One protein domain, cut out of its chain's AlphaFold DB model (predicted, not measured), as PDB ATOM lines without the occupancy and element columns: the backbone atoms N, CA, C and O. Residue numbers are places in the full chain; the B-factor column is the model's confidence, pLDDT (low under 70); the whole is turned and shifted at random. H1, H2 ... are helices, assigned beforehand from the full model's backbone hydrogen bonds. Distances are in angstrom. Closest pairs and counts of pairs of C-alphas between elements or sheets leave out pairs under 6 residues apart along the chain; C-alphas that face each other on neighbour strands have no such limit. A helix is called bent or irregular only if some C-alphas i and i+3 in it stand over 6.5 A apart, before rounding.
ATOM      1  N   THR A  58      69.869  78.992 132.011       94.44
ATOM      2  CA  THR A  58      69.155  79.598 130.868       94.44
ATOM      3  C   THR A  58      68.121  80.637 131.294       94.44
ATOM      4  O   THR A  58      67.279  81.067 130.496       94.44
ATOM      5  N   PHE A  59      68.130  81.012 132.572       96.44
ATOM      6  CA  PHE A  59      67.125  81.895 133.134       96.44
ATOM      7  C   PHE A  59      67.430  83.347 132.788       96.44
ATOM      8  O   PHE A  59      68.573  83.800 132.842       96.44
ATOM      9  N   VAL A  60      66.373  84.086 132.476       96.75
ATOM     10  CA  VAL A  60      66.434  85.514 132.169       96.75
ATOM     11  C   VAL A  60      65.975  86.288 133.395       96.75
ATOM     12  O   VAL A  60      65.017  85.873 134.056       96.75
ATOM     13  N   ASP A  61      66.660  87.379 133.722       96.50
ATOM     14  CA  ASP A  61      66.211  88.263 134.795       96.50
ATOM     15  C   ASP A  61      64.934  89.008 134.360       96.50
ATOM     16  O   ASP A  61      64.752  89.360 133.191       96.50
ATOM     17  N   LEU A  62      63.997  89.210 135.286       95.06
ATOM     18  CA  LEU A  62      62.759  89.933 135.012       95.06
ATOM     19  C   LEU A  62      62.999  91.417 134.729       95.06
ATOM     20  O   LEU A  62      62.186  92.013 134.012       95.06
ATOM     21  N   ASP A  63      64.065  91.986 135.291       95.56
ATOM     22  CA  ASP A  63      64.417  93.404 135.178       95.56
ATOM     23  C   ASP A  63      65.459  93.691 134.092       95.56
ATOM     24  O   ASP A  63      65.628  94.848 133.707       95.56
ATOM     25  N   GLU A  64      66.109  92.655 133.555       96.75
ATOM     26  CA  GLU A  64      67.050  92.786 132.442       96.75
ATOM     27  C   GLU A  64      66.352  93.343 131.196       96.75
ATOM     28  O   GLU A  64      65.250  92.922 130.823       96.75
ATOM     29  N   GLU A  65      67.012  94.303 130.544       97.25
ATOM     30  CA  GLU A  65      66.501  94.918 129.328       97.25
ATOM     31  C   GLU A  65      66.431  93.897 128.188       97.25
ATOM     32  O   GLU A  65      67.376  93.165 127.893       97.25
ATOM     33  N   GLN A  66      65.276  93.842 127.536       96.31
ATOM     34  CA  GLN A  66      64.956  92.923 126.459       96.31
ATOM     35  C   GLN A  66      64.253  93.692 125.345       96.31
ATOM     36  O   GLN A  66      63.281  94.410 125.575       96.31
ATOM     37  N   ASN A  67      64.706  93.478 124.113       95.50
ATOM     38  CA  ASN A  67      64.038  94.014 122.936       95.50
ATOM     39  C   ASN A  67      62.932  93.053 122.494       95.50
ATOM     40  O   ASN A  67      63.199  91.927 122.067       95.50
ATOM     41  N   PHE A  68      61.678  93.494 122.609       95.31
ATOM     42  CA  PHE A  68      60.517  92.743 122.146       95.31
ATOM     43  C   PHE A  68      60.020  93.296 120.806       95.31
ATOM     44  O   PHE A  68      59.514  94.413 120.734       95.31
ATOM     45  N   ASP A  69      60.076  92.482 119.749       93.38
ATOM     46  CA  ASP A  69      59.685  92.898 118.388       93.38
ATOM     47  C   ASP A  69      58.203  93.301 118.252       93.38
ATOM     48  O   ASP A  69      57.810  93.968 117.297       93.38
ATOM     49  N   PHE A  70      57.351  92.864 119.181       92.31
ATOM     50  CA  PHE A  70      55.902  93.055 119.103       92.31
ATOM     51  C   PHE A  70      55.394  94.333 119.788       92.31
ATOM     52  O   PHE A  70      54.272  94.758 119.496       92.31
ATOM     53  N   ASP A  71      56.162  94.918 120.711       92.06
ATOM     54  CA  ASP A  71      55.774  96.130 121.435       92.06
ATOM     55  C   ASP A  71      57.010  96.852 122.001       92.06
ATOM     56  O   ASP A  71      57.573  96.393 122.995       92.06
ATOM     57  N   PRO A  72      57.416  97.993 121.416       93.00
ATOM     58  CA  PRO A  72      58.609  98.719 121.847       93.00
ATOM     59  C   PRO A  72      58.429  99.433 123.194       93.00
ATOM     60  O   PRO A  72      59.406  99.902 123.764       93.00
ATOM     61  N   SER A  73      57.195  99.550 123.704       94.62
ATOM     62  CA  SER A  73      56.947 100.152 125.022       94.62
ATOM     63  C   SER A  73      57.242  99.198 126.181       94.62
ATOM     64  O   SER A  73      57.242  99.619 127.337       94.62
ATOM     65  N   ILE A  74      57.474  97.917 125.885       95.88
ATOM     66  CA  ILE A  74      57.853  96.898 126.857       95.88
ATOM     67  C   ILE A  74      59.347  96.659 126.686       95.88
ATOM     68  O   ILE A  74      59.787  96.285 125.606       95.88
ATOM     69  N   ASN A  75      60.113  96.869 127.752       96.62
ATOM     70  CA  ASN A  75      61.571  96.771 127.733       96.62
ATOM     71  C   ASN A  75      62.128  95.680 128.656       96.62
ATOM     72  O   ASN A  75      63.325  95.457 128.648       96.62
ATOM     73  N   ASN A  76      61.302  94.992 129.447       96.62
ATOM     74  CA  ASN A  76      61.720  93.858 130.274       96.62
ATOM     75  C   ASN A  76      60.543  92.909 130.556       96.62
ATOM     76  O   ASN A  76      59.375  93.225 130.281       96.62
ATOM     77  N   TYR A  77      60.827  91.716 131.088       95.50
ATOM     78  CA  TYR A  77      59.776  90.736 131.373       95.50
ATOM     79  C   TYR A  77      58.852  91.192 132.505       95.50
ATOM     80  O   TYR A  77      57.658  90.900 132.436       95.50
ATOM     81  N   ARG A  78      59.335  91.949 133.501       93.62
ATOM     82  CA  ARG A  78      58.475  92.516 134.556       93.62
ATOM     83  C   ARG A  78      57.344  93.360 133.962       93.62
ATOM     84  O   ARG A  78      56.175  93.127 134.278       93.62
ATOM     85  N   SER A  79      57.678  94.278 133.058       93.31
ATOM     86  CA  SER A  79      56.714  95.123 132.345       93.31
ATOM     87  C   SER A  79      55.778  94.289 131.472       93.31
ATOM     88  O   SER A  79      54.574  94.547 131.433       93.31
ATOM     89  N   LEU A  80      56.296  93.239 130.818       94.75
ATOM     90  CA  LEU A  80      55.477  92.305 130.040       94.75
ATOM     91  C   LEU A  80      54.419  91.624 130.916       94.75
ATOM     92  O   LEU A  80      53.242  91.609 130.556       94.75
ATOM     93  N   PHE A  81      54.804  91.110 132.086       92.38
ATOM     94  CA  PHE A  81      53.858  90.481 133.005       92.38
ATOM     95  C   PHE A  81      52.794  91.465 133.504       92.38
ATOM     96  O   PHE A  81      51.608  91.131 133.475       92.38
ATOM     97  N   GLN A  82      53.191  92.681 133.889       90.44
ATOM     98  CA  GLN A  82      52.253  93.733 134.293       90.44
ATOM     99  C   GLN A  82      51.245  94.055 133.177       90.44
ATOM    100  O   GLN A  82      50.048  94.174 133.435       90.44
ATOM    101  N   ARG A  83      51.705  94.123 131.920       90.06
ATOM    102  CA  ARG A  83      50.855  94.384 130.745       90.06
ATOM    103  C   ARG A  83      49.928  93.229 130.386       90.06
ATOM    104  O   ARG A  83      48.846  93.465 129.860       90.06
ATOM    105  N   THR A  84      50.322  91.989 130.663       88.25
ATOM    106  CA  THR A  84      49.462  90.818 130.424       88.25
ATOM    107  C   THR A  84      48.293  90.693 131.405       88.25
ATOM    108  O   THR A  84      47.529  89.736 131.292       88.25
ATOM    109  N   SER A  85      48.135  91.622 132.357       73.88
ATOM    110  CA  SER A  85      47.079  91.602 133.386       73.88
ATOM    111  C   SER A  85      47.026  90.306 134.191       73.88
ATOM    112  O   SER A  85      46.033  90.004 134.855       73.88
ATOM    113  N   LEU A  86      48.109  89.534 134.171       68.56
ATOM    114  CA  LEU A  86      48.326  88.520 135.171       68.56
ATOM    115  C   LEU A  86      48.535  89.320 136.453       68.56
ATOM    116  O   LEU A  86      49.483  90.093 136.528       68.56
ATOM    117  N   GLN A  87      47.620  89.213 137.414       70.31
ATOM    118  CA  GLN A  87      47.566  90.000 138.656       70.31
ATOM    119  C   GLN A  87      48.766  89.753 139.602       70.31
ATOM    120  O   GLN A  87      48.655  89.845 140.821       70.31
ATOM    121  N   PHE A  88      49.930  89.411 139.055       70.81
ATOM    122  CA  PHE A  88      51.190  89.320 139.750       70.81
ATOM    123  C   PHE A  88      51.615  90.713 140.190       70.81
ATOM    124  O   PHE A  88      52.117  91.535 139.424       70.81
ATOM    125  N   GLN A  89      51.441  90.964 141.477       75.75
ATOM    126  CA  GLN A  89      52.054  92.098 142.133       75.75
ATOM    127  C   GLN A  89      53.534  91.774 142.366       75.75
ATOM    128  O   GLN A  89      53.911  91.175 143.370       75.75
ATOM    129  N   PHE A  90      54.396  92.138 141.414       75.50
ATOM    130  CA  PHE A  90      55.840  91.910 141.561       75.50
ATOM    131  C   PHE A  90      56.490  92.804 142.622       75.50
ATOM    132  O   PHE A  90      57.597  92.509 143.057       75.50
ATOM    133  N   HIS A  91      55.837  93.900 143.019       72.81
ATOM    134  CA  HIS A  91      56.391  94.861 143.975       72.81
ATOM    135  C   HIS A  91      56.047  94.541 145.432       72.81
ATOM    136  O   HIS A  91      56.747  94.998 146.326       72.81
ATOM    137  N   THR A  92      55.005  93.750 145.697       70.75
ATOM    138  CA  THR A  92      54.546  93.500 147.075       70.75
ATOM    139  C   THR A  92      55.292  92.369 147.773       70.75
ATOM    140  O   THR A  92      55.095  92.152 148.964       70.75
ATOM    141  N   MET A  93      56.161  91.648 147.061       77.00
ATOM    142  CA  MET A  93      56.874  90.495 147.603       77.00
ATOM    143  C   MET A  93      58.323  90.458 147.077       77.00
ATOM    144  O   MET A  93      58.597  89.740 146.111       77.00
ATOM    145  N   PRO A  94      59.244  91.229 147.690       78.81
ATOM    146  CA  PRO A  94      60.636  91.354 147.238       78.81
ATOM    147  C   PRO A  94      61.436  90.051 147.365       78.81
ATOM    148  O   PRO A  94      62.386  89.837 146.628       78.81
ATOM    149  N   ASN A  95      61.013  89.148 148.252       86.50
ATOM    150  CA  ASN A  95      61.697  87.885 148.535       86.50
ATOM    151  C   ASN A  95      61.414  86.778 147.512       86.50
ATOM    152  O   ASN A  95      61.798  85.630 147.717       86.50
ATOM    153  N   LEU A  96      60.686  87.086 146.443       89.25
ATOM    154  CA  LEU A  96      60.339  86.105 145.430       89.25
ATOM    155  C   LEU A  96      61.360  86.083 144.289       89.25
ATOM    156  O   LEU A  96      62.057  87.076 144.099       89.25
ATOM    157  N   PRO A  97      61.424  84.983 143.514       93.25
ATOM    158  CA  PRO A  97      62.448  84.844 142.493       93.25
ATOM    159  C   PRO A  97      62.399  85.979 141.464       93.25
ATOM    160  O   PRO A  97      61.332  86.294 140.920       93.25
ATOM    161  N   THR A  98      63.552  86.578 141.171       94.00
ATOM    162  CA  THR A  98      63.675  87.654 140.172       94.00
ATOM    163  C   THR A  98      63.892  87.136 138.755       94.00
ATOM    164  O   THR A  98      63.887  87.923 137.817       94.00
ATOM    165  N   ARG A  99      64.039  85.819 138.564       95.12
ATOM    166  CA  ARG A  99      64.367  85.211 137.268       95.12
ATOM    167  C   ARG A  99      63.265  84.303 136.733       95.12
ATOM    168  O   ARG A  99      62.430  83.767 137.469       95.12
ATOM    169  N   ILE A 100      63.263  84.097 135.422       96.19
ATOM    170  CA  ILE A 100      62.286  83.276 134.706       96.19
ATOM    171  C   ILE A 100      62.978  82.352 133.699       96.19
ATOM    172  O   ILE A 100      63.857  82.757 132.946       96.19
ATOM    173  N   CYS A 101      62.549  81.089 133.636       96.69
ATOM    174  CA  CYS A 101      63.104  80.135 132.679       96.69
ATOM    175  C   CYS A 101      62.658  80.431 131.237       96.69
ATOM    176  O   CYS A 101      61.553  80.937 130.996       96.69
ATOM    177  N   ALA A 102      63.467  80.027 130.254       95.19
ATOM    178  CA  ALA A 102      63.192  80.252 128.831       95.19
ATOM    179  C   ALA A 102      61.811  79.727 128.375       95.19
ATOM    180  O   ALA A 102      61.118  80.353 127.569       95.19
ATOM    181  N   ARG A 103      61.346  78.600 128.938       94.88
ATOM    182  CA  ARG A 103      60.024  78.032 128.614       94.88
ATOM    183  C   ARG A 103      58.880  78.933 129.080       94.88
ATOM    184  O   ARG A 103      57.894  79.091 128.359       94.88
ATOM    185  N   CYS A 104      58.991  79.513 130.273       95.12
ATOM    186  CA  CYS A 104      57.999  80.452 130.791       95.12
ATOM    187  C   CYS A 104      58.068  81.792 130.046       95.12
ATOM    188  O   CYS A 104      57.011  82.324 129.711       95.12
ATOM    189  N   CYS A 105      59.267  82.254 129.670       94.94
ATOM    190  CA  CYS A 105      59.465  83.413 128.789       94.94
ATOM    191  C   CYS A 105      58.710  83.270 127.458       94.94
ATOM    192  O   CYS A 105      58.014  84.182 127.013       94.94
ATOM    193  N   TYR A 106      58.810  82.106 126.816       95.25
ATOM    194  CA  TYR A 106      58.120  81.858 125.551       95.25
ATOM    195  C   TYR A 106      56.593  81.833 125.716       95.25
ATOM    196  O   TYR A 106      55.866  82.452 124.936       95.25
ATOM    197  N   LYS A 107      56.097  81.173 126.771       94.38
ATOM    198  CA  LYS A 107      54.659  81.119 127.076       94.38
ATOM    199  C   LYS A 107      54.071  82.509 127.324       94.38
ATOM    200  O   LYS A 107      53.005  82.804 126.788       94.38
ATOM    201  N   ILE A 108      54.759  83.363 128.087       94.94
ATOM    202  CA  ILE A 108      54.260  84.714 128.376       94.94
ATOM    203  C   ILE A 108      54.252  85.600 127.126       94.94
ATOM    204  O   ILE A 108      53.293  86.339 126.921       94.94
ATOM    205  N   LYS A 109      55.246  85.466 126.235       94.69
ATOM    206  CA  LYS A 109      55.262  86.163 124.936       94.69
ATOM    207  C   LYS A 109      54.059  85.777 124.071       94.69
ATOM    208  O   LYS A 109      53.369  86.657 123.564       94.69
ATOM    209  N   ILE A 110      53.768  84.477 123.940       93.56
ATOM    210  CA  ILE A 110      52.581  84.006 123.202       93.56
ATOM    211  C   ILE A 110      51.305  84.562 123.831       93.56
ATOM    212  O   ILE A 110      50.448  85.087 123.120       93.56
ATOM    213  N   PHE A 111      51.188  84.459 125.156       94.19
ATOM    214  CA  PHE A 111      50.015  84.933 125.879       94.19
ATOM    215  C   PHE A 111      49.799  86.438 125.686       94.19
ATOM    216  O   PHE A 111      48.682  86.858 125.398       94.19
ATOM    217  N   TYR A 112      50.861  87.246 125.757       94.31
ATOM    218  CA  TYR A 112      50.788  88.680 125.481       94.31
ATOM    219  C   TYR A 112      50.296  88.972 124.065       94.31
ATOM    220  O   TYR A 112      49.340  89.729 123.891       94.31
ATOM    221  N   CYS A 113      50.901  88.343 123.055       91.81
ATOM    222  CA  CYS A 113      50.493  88.523 121.664       91.81
ATOM    223  C   CYS A 113      49.017  88.156 121.455       91.81
ATOM    224  O   CYS A 113      48.296  88.894 120.783       91.81
ATOM    225  N   LEU A 114      48.555  87.058 122.058       92.31
ATOM    226  CA  LEU A 114      47.165  86.614 121.970       92.31
ATOM    227  C   LEU A 114      46.208  87.601 122.651       92.31
ATOM    228  O   LEU A 114      45.236  88.030 122.029       92.31
ATOM    229  N   THR A 115      46.502  88.015 123.883       89.75
ATOM    230  CA  THR A 115      45.683  88.983 124.629       89.75
ATOM    231  C   THR A 115      45.628  90.331 123.911       89.75
ATOM    232  O   THR A 115      44.556  90.921 123.779       89.75
ATOM    233  N   ARG A 116      46.750  90.794 123.348       90.06
ATOM    234  CA  ARG A 116      46.800  92.018 122.541       90.06
ATOM    235  C   ARG A 116      45.921  91.912 121.294       90.06
ATOM    236  O   ARG A 116      45.142  92.822 121.031       90.06
ATOM    237  N   GLN A 117      46.010  90.811 120.545       89.56
ATOM    238  CA  GLN A 117      45.151  90.590 119.374       89.56
ATOM    239  C   GLN A 117      43.670  90.525 119.752       89.56
ATOM    240  O   GLN A 117      42.828  91.092 119.061       89.56
ATOM    241  N   PHE A 118      43.349  89.891 120.878       91.81
ATOM    242  CA  PHE A 118      41.987  89.839 121.390       91.81
ATOM    243  C   PHE A 118      41.435  91.237 121.701       91.81
ATOM    244  O   PHE A 118      40.353  91.579 121.226       91.81
ATOM    245  N   VAL A 119      42.198  92.078 122.408       87.56
ATOM    246  CA  VAL A 119      41.808  93.468 122.710       87.56
ATOM    247  C   VAL A 119      41.651  94.298 121.432       87.56
ATOM    248  O   VAL A 119      40.664  95.018 121.286       87.56
ATOM    249  N   LEU A 120      42.572  94.173 120.470       87.19
ATOM    250  CA  LEU A 120      42.465  94.867 119.180       87.19
ATOM    251  C   LEU A 120      41.199  94.459 118.417       87.19
ATOM    252  O   LEU A 120      40.480  95.321 117.911       87.19
ATOM    253  N   ASN A 121      40.882  93.163 118.389       90.06
ATOM    254  CA  ASN A 121      39.670  92.658 117.748       90.06
ATOM    255  C   ASN A 121      38.403  93.132 118.469       90.06
ATOM    256  O   ASN A 121      37.451  93.547 117.810       90.06
ATOM    257  N   GLN A 122      38.388  93.137 119.805       89.50
ATOM    258  CA  GLN A 122      37.276  93.694 120.579       89.50
ATOM    259  C   GLN A 122      37.059  95.180 120.287       89.50
ATOM    260  O   GLN A 122      35.921  95.595 120.066       89.50
ATOM    261  N   ASN A 123      38.134  95.966 120.224       88.38
ATOM    262  CA  ASN A 123      38.061  97.384 119.884       88.38
ATOM    263  C   ASN A 123      37.548  97.592 118.453       88.38
ATOM    264  O   ASN A 123      36.676  98.429 118.233       88.38
ATOM    265  N   SER A 124      38.015  96.786 117.494       91.19
ATOM    266  CA  SER A 124      37.534  96.828 116.107       91.19
ATOM    267  C   SER A 124      36.048  96.479 116.001       91.19
ATOM    268  O   SER A 124      35.305  97.158 115.290       91.19
ATOM    269  N   MET A 125      35.589  95.445 116.713       90.75
ATOM    270  CA  MET A 125      34.171  95.076 116.755       90.75
ATOM    271  C   MET A 125      33.336  96.180 117.400       90.75
ATOM    272  O   MET A 125      32.316  96.570 116.837       90.75
ATOM    273  N   ARG A 126      33.782  96.733 118.536       86.62
ATOM    274  CA  ARG A 126      33.093  97.837 119.219       86.62
ATOM    275  C   ARG A 126      32.968  99.057 118.310       86.62
ATOM    276  O   ARG A 126      31.882  99.623 118.227       86.62
ATOM    277  N   ALA A 127      34.036  99.430 117.604       86.38
ATOM    278  CA  ALA A 127      34.022 100.537 116.652       86.38
ATOM    279  C   ALA A 127      33.035 100.284 115.501       86.38
ATOM    280  O   ALA A 127      32.207 101.142 115.213       86.38
ATOM    281  N   THR A 128      33.056  99.082 114.918       92.69
ATOM    282  CA  THR A 128      32.155  98.701 113.815       92.69
ATOM    283  C   THR A 128      30.688  98.719 114.250       92.69
ATOM    284  O   THR A 128      29.833  99.256 113.551       92.69
ATOM    285  N   ILE A 129      30.385  98.159 115.425       88.75
ATOM    286  CA  ILE A 129      29.033  98.160 115.992       88.75
ATOM    287  C   ILE A 129      28.590  99.597 116.279       88.75
ATOM    288  O   ILE A 129      27.485  99.984 115.910       88.75
ATOM    289  N   THR A 130      29.461 100.409 116.879       87.00
ATOM    290  CA  THR A 130      29.187 101.824 117.168       87.00
ATOM    291  C   THR A 130      28.861 102.604 115.899       87.00
ATOM    292  O   THR A 130      27.866 103.324 115.857       87.00
TER     293      THR A 130
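What this domain is: This is residues 58 to 130 of the 436 residues of the protein "uncharacterized protein LOC115631845" of Drosophila lebanonensis (UniProt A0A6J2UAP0). A small head of loops and one short helix, H1, is built on the first half of one long helix, H2, whose residues 117 to 130 stick out of the head as a bare arm. H1 packs on H2 within the head, and the long axis of the whole runs along H2. The printed part has 73 residues, with two named helices, H1 then H2, and no named strand; the class is all helix, though under half of the residues, 36, are in named elements. The whole is loose, with a radius of gyration of the C-alphas of 14.4 A, and elongated, spanning 47 by 26 by 20 A.

How they stand to each other: Residues 58 to 76 hold no named element, but residues 60 to 61 pair with residues 99 to 100, antiparallel, as strands do. H1, residues 77 to 83, touches H2, residues 102 to 130, and the closest C-alphas, those of Phe 81 and Ile 108, are 7.4 A apart. H2 touches H1 with residues 105 to 112 alone. The two helices run the same way at a shallow tilt of 25 degrees. In H1 and H2 every O i to N i+4 pair is within hydrogen-bond range.

Where its parts are: H1 is 9.7 A long from C-alpha 77 at (59.776, 90.736, 131.373) to C-alpha 83. H2 is 41.9 A long from C-alpha 102 at (63.192, 80.252, 128.831) to C-alpha 130 at (29.187, 101.824, 117.168). Neither helix is bent.

The domain as a whole: The two C-alphas farthest apart, those of Thr 58 and Thr 130, are 47.7 A apart. Without residues 117 to 130, which stand free, the body of 59 residues spans 30 by 25 by 19 A. The link from H1 to H2, 18 residues, is long. The printed part has no cut. The mean pLDDT of the printed part is 90.2, and residue 86 is under 70.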